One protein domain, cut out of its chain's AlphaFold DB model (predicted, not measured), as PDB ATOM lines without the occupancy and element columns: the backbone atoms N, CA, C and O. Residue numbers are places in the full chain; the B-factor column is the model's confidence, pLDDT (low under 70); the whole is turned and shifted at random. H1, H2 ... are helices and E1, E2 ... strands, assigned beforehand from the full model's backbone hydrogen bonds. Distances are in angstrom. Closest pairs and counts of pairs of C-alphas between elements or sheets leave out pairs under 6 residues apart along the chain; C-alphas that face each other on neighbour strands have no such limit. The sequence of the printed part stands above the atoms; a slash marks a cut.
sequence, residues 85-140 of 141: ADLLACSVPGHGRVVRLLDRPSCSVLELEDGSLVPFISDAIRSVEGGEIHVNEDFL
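AT A GLANCE: This is residues 85 to 140 of the 141 residues of an uncharacterized protein of Thermoleophilaceae bacterium (UniProt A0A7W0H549). Two small antiparallel sheets make this rounded body: a three-strand sheet of E1, E2 and E3 on one side and the hairpin of E4 and E5 on the other, the hairpin's strands running crosswise to E2. The short helix H1 ends the printed part and lies farthest from the mean of the C-alphas. The printed part has 56 residues, with five named strands and one named helix in the order E1 E2 E3 E4 E5 H1; the class is mostly strand. The whole is compact, with a radius of gyration of the C-alphas of 10.0 A and spans of 27 by 24 by 20 A.

HOW THE PARTS SIT: Go past residues 85 to 95, which hold no named element, to E1, residues 96 to 103, an edge strand. It forms an antiparallel hairpin with E2, residues 108 to 112, at 151 degrees; look for N 102 and O 109, 2.8 A apart, within hydrogen-bond range. E3, residues 117 to 119, is the other edge strand and completes a meander, each strand the antiparallel neighbour of the one before; N 110 and O 118 of the hairpin E2 and E3 are within hydrogen-bond range at 2.8 A. Next come E4, residues 125 to 129, and E5, residues 132 to 135, an antiparallel hairpin at 170 degrees, with N 129 and O 132 within hydrogen-bond range at 2.9 A. E3 and E4 are only just apart, their closest C-alphas 8.0 A from each other. H1, residues 137 to 140, is only just not on the three-strand sheet; its closest C-alphas to E3 are those of Leu 140 and Val 118, 7.6 A apart. H1 is too short for an O i to N i+4 pair; its one O i to N i+3 pair is within range.

IN THESE COORDINATES: Find C-alpha 96 at (22.899, -24.491, -19.504); from there E1 runs 20.4 A to C-alpha 103. E2 spans 12.8 A, E3 6.6 A, E4 11.3 A and E5 9.8 A. H1 spans 5.1 A and ends at C-alpha 140, (12.200, -14.278, -22.089).

THE WHOLE: The C-alphas of Pro 105 and Gly 130 are the two farthest apart, 27.8 A. The printed part has no cut, and the five links between named elements are tight. No printed residue is under 70 in pLDDT.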
ATOM      1  N   ALA A  85      34.598 -13.819 -27.012       88.00
ATOM      2  CA  ALA A  85      35.287 -15.035 -26.593       88.00
ATOM      3  C   ALA A  85      35.115 -15.341 -25.097       88.00
ATOM      4  O   ALA A  85      35.060 -16.513 -24.739       88.00
ATOM      5  N   ASP A  86      34.990 -14.312 -24.256       91.81
ATOM      6  CA  ASP A  86      34.816 -14.471 -22.810       91.81
ATOM      7  C   ASP A  86      33.386 -14.897 -22.457       91.81
ATOM      8  O   ASP A  86      33.174 -15.527 -21.427       91.81
ATOM      9  N   LEU A  87      32.414 -14.587 -23.323       95.62
ATOM     10  CA  LEU A  87      31.009 -14.975 -23.158       95.62
ATOM     11  C   LEU A  87      30.734 -16.426 -23.582       95.62
ATOM     12  O   LEU A  87      29.736 -17.019 -23.170       95.62
ATOM     13  N   LEU A  88      31.588 -17.013 -24.426       95.56
ATOM     14  CA  LEU A  88      31.446 -18.411 -24.828       95.56
ATOM     15  C   LEU A  88      31.647 -19.337 -23.626       95.56
ATOM     16  O   LEU A  88      32.550 -19.155 -22.817       95.56
ATOM     17  N   ALA A  89      30.819 -20.379 -23.549       96.69
ATOM     18  CA  ALA A  89      30.801 -21.362 -22.471       96.69
ATOM     19  C   ALA A  89      30.456 -20.819 -21.070       96.69
ATOM     20  O   ALA A  89      30.456 -21.617 -20.125       96.69
ATOM     21  N   CYS A  90      30.100 -19.537 -20.917       98.06
ATOM     22  CA  CYS A  90      29.526 -19.028 -19.672       98.06
ATOM     23  C   CYS A  90      28.297 -19.846 -19.261       98.06
ATOM     24  O   CYS A  90      27.509 -20.246 -20.124       98.06
ATOM     25  N   SER A  91      28.136 -20.105 -17.959       98.31
ATOM     26  CA  SER A  91      26.911 -20.715 -17.435       98.31
ATOM     27  C   SER A  91      25.760 -19.720 -17.484       98.31
ATOM     28  O   SER A  91      25.939 -18.531 -17.243       98.31
ATOM     29  N   VAL A  92      24.569 -20.224 -17.782       98.31
ATOM     30  CA  VAL A  92      23.310 -19.491 -17.707       98.31
ATOM     31  C   VAL A  92      22.365 -20.335 -16.855       98.31
ATOM     32  O   VAL A  92      21.923 -21.399 -17.308       98.31
ATOM     33  N   PRO A  93      22.098 -19.944 -15.595       97.56
ATOM     34  CA  PRO A  93      21.216 -20.698 -14.713       97.56
ATOM     35  C   PRO A  93      19.869 -20.981 -15.386       97.56
ATOM     36  O   PRO A  93      19.277 -20.093 -15.982       97.56
ATOM     37  N   GLY A  94      19.411 -22.234 -15.338       96.31
ATOM     38  CA  GLY A  94      18.173 -22.668 -16.004       96.31
ATOM     39  C   GLY A  94      18.315 -23.044 -17.485       96.31
ATOM     40  O   GLY A  94      17.544 -23.877 -17.950       96.31
ATOM     41  N   HIS A  95      19.343 -22.546 -18.181       97.31
ATOM     42  CA  HIS A  95      19.492 -22.676 -19.641       97.31
ATOM     43  C   HIS A  95      20.779 -23.387 -20.110       97.31
ATOM     44  O   HIS A  95      20.997 -23.591 -21.305       97.31
ATOM     45  N   GLY A  96      21.655 -23.785 -19.182       97.75
ATOM     46  CA  GLY A  96      22.899 -24.491 -19.504       97.75
ATOM     47  C   GLY A  96      24.058 -23.526 -19.733       97.75
ATOM     48  O   GLY A  96      24.432 -22.799 -18.814       97.75
ATOM     49  N   ARG A  97      24.681 -23.549 -20.915       98.44
ATOM     50  CA  ARG A  97      25.811 -22.676 -21.269       98.44
ATOM     51  C   ARG A  97      25.609 -21.959 -22.593       98.44
ATOM     52  O   ARG A  97      24.863 -22.422 -23.448       98.44
ATOM     53  N   VAL A  98      26.345 -20.872 -22.799       98.38
ATOM     54  CA  VAL A  98      26.457 -20.234 -24.116       98.38
ATOM     55  C   VAL A  98      27.257 -21.135 -25.056       98.38
ATOM     56  O   VAL A  98      28.453 -21.352 -24.849       98.38
ATOM     57  N   VAL A  99      26.623 -21.641 -26.110       98.00
ATOM     58  CA  VAL A  99      27.276 -22.497 -27.116       98.00
ATOM     59  C   VAL A  99      27.744 -21.711 -28.334       98.00
ATOM     60  O   VAL A  99      28.668 -22.138 -29.031       98.00
ATOM     61  N   ARG A 100      27.132 -20.552 -28.598       96.88
ATOM     62  CA  ARG A 100      27.485 -19.701 -29.733       96.88
ATOM     63  C   ARG A 100      27.046 -18.257 -29.507       96.88
ATOM     64  O   ARG A 100      26.020 -18.000 -28.891       96.88
ATOM     65  N   LEU A 101      27.812 -17.319 -30.064       96.06
ATOM     66  CA  LEU A 101      27.389 -15.931 -30.241       96.06
ATOM     67  C   LEU A 101      27.054 -15.678 -31.710       96.06
ATOM     68  O   LEU A 101      27.814 -16.039 -32.615       96.06
ATOM     69  N   LEU A 102      25.906 -15.053 -31.942       94.44
ATOM     70  CA  LEU A 102      25.433 -14.643 -33.254       94.44
ATOM     71  C   LEU A 102      25.512 -13.125 -33.349       94.44
ATOM     72  O   LEU A 102      24.768 -12.418 -32.673       94.44
ATOM     73  N   ASP A 103      26.374 -12.631 -34.229       89.25
ATOM     74  CA  ASP A 103      26.418 -11.211 -34.559       89.25
ATOM     75  C   ASP A 103      25.219 -10.861 -35.462       89.25
ATOM     76  O   ASP A 103      25.058 -11.412 -36.561       89.25
ATOM     77  N   ARG A 104      24.310 -10.013 -34.964       90.56
ATOM     78  CA  ARG A 104      23.111  -9.558 -35.685       90.56
ATOM     79  C   ARG A 104      23.129  -8.032 -35.780       90.56
ATOM     80  O   ARG A 104      23.660  -7.380 -34.891       90.56
ATOM     81  N   PRO A 105      22.475  -7.437 -36.797       85.44
ATOM     82  CA  PRO A 105      22.554  -5.994 -37.039       85.44
ATOM     83  C   PRO A 105      22.138  -5.090 -35.870       85.44
ATOM     84  O   PRO A 105      22.523  -3.928 -35.852       85.44
ATOM     85  N   SER A 106      21.310  -5.586 -34.944       87.69
ATOM     86  CA  SER A 106      20.820  -4.820 -33.793       87.69
ATOM     87  C   SER A 106      21.579  -5.098 -32.497       87.69
ATOM     88  O   SER A 106      21.804  -4.178 -31.721       87.69
ATOM     89  N   CYS A 107      21.928  -6.356 -32.235       91.62
ATOM     90  CA  CYS A 107      22.643  -6.779 -31.036       91.62
ATOM     91  C   CYS A 107      23.259  -8.159 -31.267       91.62
ATOM     92  O   CYS A 107      22.813  -8.914 -32.133       91.62
ATOM     93  N   SER A 108      24.251  -8.512 -30.456       94.44
ATOM     94  CA  SER A 108      24.685  -9.905 -30.373       94.44
ATOM     95  C   SER A 108      23.590 -10.756 -29.731       94.44
ATOM     96  O   SER A 108      22.870 -10.289 -28.852       94.44
ATOM     97  N   VAL A 109      23.458 -12.009 -30.157       97.38
ATOM     98  CA  VAL A 109      22.512 -12.975 -29.581       97.38
ATOM     99  C   VAL A 109      23.291 -14.177 -29.065       97.38
ATOM    100  O   VAL A 109      24.094 -14.755 -29.800       97.38
ATOM    101  N   LEU A 110      23.050 -14.547 -27.810       97.88
ATOM    102  CA  LEU A 110      23.562 -15.768 -27.202       97.88
ATOM    103  C   LEU A 110      22.668 -16.936 -27.618       97.88
ATOM    104  O   LEU A 110      21.459 -16.901 -27.402       97.88
ATOM    105  N   GLU A 111      23.262 -17.965 -28.205       98.00
ATOM    106  CA  GLU A 111      22.632 -19.271 -28.372       98.00
ATOM    107  C   GLU A 111      23.046 -20.144 -27.189       98.00
ATOM    108  O   GLU A 111      24.243 -20.320 -26.928       98.00
ATOM    109  N   LEU A 112      22.054 -20.639 -26.455       98.12
ATOM    110  CA  LEU A 112      22.242 -21.430 -25.246       98.12
ATOM    111  C   LEU A 112      22.121 -22.929 -25.538       98.12
ATOM    112  O   LEU A 112      21.602 -23.350 -26.571       98.12
ATOM    113  N   GLU A 113      22.631 -23.744 -24.624       98.25
ATOM    114  CA  GLU A 113      22.712 -25.202 -24.757       98.25
ATOM    115  C   GLU A 113      21.330 -25.874 -24.828       98.25
ATOM    116  O   GLU A 113      21.173 -26.910 -25.473       98.25
ATOM    117  N   ASP A 114      20.313 -25.258 -24.219       96.62
ATOM    118  CA  ASP A 114      18.910 -25.677 -24.308       96.62
ATOM    119  C   ASP A 114      18.207 -25.241 -25.615       96.62
ATOM    120  O   ASP A 114      17.046 -25.588 -25.843       96.62
ATOM    121  N   GLY A 115      18.913 -24.515 -26.489       96.94
ATOM    122  CA  GLY A 115      18.413 -23.975 -27.753       96.94
ATOM    123  C   GLY A 115      17.788 -22.580 -27.656       96.94
ATOM    124  O   GLY A 115      17.346 -22.051 -28.679       96.94
ATOM    125  N   SER A 116      17.750 -21.968 -26.470       96.88
ATOM    126  CA  SER A 116      17.242 -20.608 -26.281       96.88
ATOM    127  C   SER A 116      18.127 -19.574 -26.981       96.88
ATOM    128  O   SER A 116      19.351 -19.705 -27.042       96.88
ATOM    129  N   LEU A 117      17.496 -18.514 -27.493       96.94
ATOM    130  CA  LEU A 117      18.171 -17.367 -28.096       96.94
ATOM    131  C   LEU A 117      17.930 -16.131 -27.236       96.94
ATOM    132  O   LEU A 117      16.813 -15.617 -27.188       96.94
ATOM    133  N   VAL A 118      18.985 -15.639 -26.590       97.56
ATOM    134  CA  VAL A 118      18.908 -14.495 -25.677       97.56
ATOM    135  C   VAL A 118      19.627 -13.297 -26.298       97.56
ATOM    136  O   VAL A 118      20.832 -13.380 -26.550       97.56
ATOM    137  N   PRO A 119      18.940 -12.175 -26.579       96.88
ATOM    138  CA  PRO A 119      19.614 -10.969 -27.046       96.88
ATOM    139  C   PRO A 119      20.527 -10.429 -25.941       96.88
ATOM    140  O   PRO A 119      20.118 -10.301 -24.792       96.88
ATOM    141  N   PHE A 120      21.769 -10.101 -26.281       96.62
ATOM    142  CA  PHE A 120      22.744  -9.585 -25.328       96.62
ATOM    143  C   PHE A 120      22.565  -8.069 -25.169       96.62
ATOM    144  O   PHE A 120      23.288  -7.269 -25.762       96.62
ATOM    145  N   ILE A 121      21.516  -7.698 -24.432       95.25
ATOM    146  CA  ILE A 121      21.083  -6.323 -24.146       95.25
ATOM    147  C   ILE A 121      20.658  -6.200 -22.678       95.25
ATOM    148  O   ILE A 121      20.252  -7.189 -22.069       95.25
ATOM    149  N   SER A 122      20.669  -4.984 -22.130       93.88
ATOM    150  CA  SER A 122      20.355  -4.707 -20.716       93.88
ATOM    151  C   SER A 122      18.962  -5.162 -20.260       93.88
ATOM    152  O   SER A 122      18.762  -5.439 -19.083       93.88
ATOM    153  N   ASP A 123      17.991  -5.255 -21.171       96.50
ATOM    154  CA  ASP A 123      16.632  -5.698 -20.828       96.50
ATOM    155  C   ASP A 123      16.557  -7.216 -20.583       96.50
ATOM    156  O   ASP A 123      15.721  -7.686 -19.807       96.50
ATOM    157  N   ALA A 124      17.442  -7.976 -21.237       97.19
ATOM    158  CA  ALA A 124      17.498  -9.435 -21.200       97.19
ATOM    159  C   ALA A 124      18.623  -9.973 -20.303       97.19
ATOM    160  O   ALA A 124      18.529 -11.103 -19.829       97.19
ATOM    161  N   ILE A 125      19.675  -9.185 -20.059       97.00
ATOM    162  CA  ILE A 125      20.841  -9.556 -19.250       97.00
ATOM    163  C   ILE A 125      20.853  -8.718 -17.972       97.00
ATOM    164  O   ILE A 125      20.949  -7.496 -18.025       97.00
ATOM    165  N   ARG A 126      20.775  -9.379 -16.814       96.50
ATOM    166  CA  ARG A 126      20.830  -8.741 -15.491       96.50
ATOM    167  C   ARG A 126      22.263  -8.502 -15.022       96.50
ATOM    168  O   ARG A 126      22.527  -7.465 -14.426       96.50
ATOM    169  N   SER A 127      23.162  -9.456 -15.260       95.44
ATOM    170  CA  SER A 127      24.588  -9.336 -14.930       95.44
ATOM    171  C   SER A 127      25.432 -10.398 -15.643       95.44
ATOM    172  O   SER A 127      24.914 -11.428 -16.086       95.44
ATOM    173  N   VAL A 128      26.739 -10.140 -15.734       96.06
ATOM    174  CA  VAL A 128      27.758 -11.074 -16.235       96.06
ATOM    175  C   VAL A 128      28.945 -11.055 -15.280       96.06
ATOM    176  O   VAL A 128      29.707 -10.091 -15.248       96.06
ATOM    177  N   GLU A 129      29.109 -12.108 -14.485       93.25
ATOM    178  CA  GLU A 129      30.106 -12.152 -13.413       93.25
ATOM    179  C   GLU A 129      30.663 -13.567 -13.242       93.25
ATOM    180  O   GLU A 129      29.931 -14.551 -13.267       93.25
ATOM    181  N   GLY A 130      31.982 -13.702 -13.063       91.12
ATOM    182  CA  GLY A 130      32.598 -14.987 -12.700       91.12
ATOM    183  C   GLY A 130      32.409 -16.128 -13.714       91.12
ATOM    184  O   GLY A 130      32.531 -17.292 -13.340       91.12
ATOM    185  N   GLY A 131      32.120 -15.811 -14.981       94.81
ATOM    186  CA  GLY A 131      31.801 -16.804 -16.013       94.81
ATOM    187  C   GLY A 131      30.347 -17.287 -15.992       94.81
ATOM    188  O   GLY A 131      30.036 -18.277 -16.652       94.81
ATOM    189  N   GLU A 132      29.471 -16.597 -15.263       97.75
ATOM    190  CA  GLU A 132      28.029 -16.813 -15.228       97.75
ATOM    191  C   GLU A 132      27.290 -15.585 -15.782       97.75
ATOM    192  O   GLU A 132      27.686 -14.441 -15.547       97.75
ATOM    193  N   ILE A 133      26.220 -15.822 -16.539       98.06
ATOM    194  CA  ILE A 133      25.344 -14.796 -17.109       98.06
ATOM    195  C   ILE A 133      23.956 -14.986 -16.506       98.06
ATOM    196  O   ILE A 133      23.326 -16.029 -16.688       98.06
ATOM    197  N   HIS A 134      23.460 -13.962 -15.816       97.88
ATOM    198  CA  HIS A 134      22.107 -13.954 -15.274       97.88
ATOM    199  C   HIS A 134      21.167 -13.273 -16.257       97.88
ATOM    200  O   HIS A 134      21.313 -12.085 -16.549       97.88
ATOM    201  N   VAL A 135      20.178 -14.014 -16.746       97.81
ATOM    202  CA  VAL A 135      19.167 -13.492 -17.667       97.81
ATOM    203  C   VAL A 135      17.946 -12.962 -16.915       97.81
ATOM    204  O   VAL A 135      17.699 -13.274 -15.747       97.81
ATOM    205  N   ASN A 136      17.186 -12.103 -17.584       97.69
ATOM    206  CA  ASN A 136      15.896 -11.633 -17.116       97.69
ATOM    207  C   ASN A 136      14.790 -12.574 -17.605       97.69
ATOM    208  O   ASN A 136      14.290 -12.406 -18.711       97.69
ATOM    209  N   GLU A 137      14.398 -13.535 -16.770       95.50
ATOM    210  CA  GLU A 137      13.353 -14.518 -17.104       95.50
ATOM    211  C   GLU A 137      12.048 -13.858 -17.580       95.50
ATOM    212  O   GLU A 137      11.500 -14.251 -18.603       95.50
ATOM    213  N   ASP A 138      11.616 -12.773 -16.926       95.44
ATOM    214  CA  ASP A 138      10.386 -12.052 -17.291       95.44
ATOM    215  C   ASP A 138      10.437 -11.458 -18.714       95.44
ATOM    216  O   ASP A 138       9.400 -11.204 -19.327       95.44
ATOM    217  N   PHE A 139      11.640 -11.198 -19.237       95.06
ATOM    218  CA  PHE A 139      11.839 -10.738 -20.612       95.06
ATOM    219  C   PHE A 139      11.755 -11.894 -21.619       95.06
ATOM    220  O   PHE A 139      11.336 -11.683 -22.757       95.06
ATOM    221  N   LEU A 140      12.164 -13.102 -21.218       90.00
ATOM    222  CA  LEU A 140      12.200 -14.278 -22.089       90.00
ATOM    223  C   LEU A 140      10.820 -14.930 -22.275       90.00
ATOM    224  O   LEU A 140      10.599 -15.550 -23.318       90.00
TER     225      LEU A 140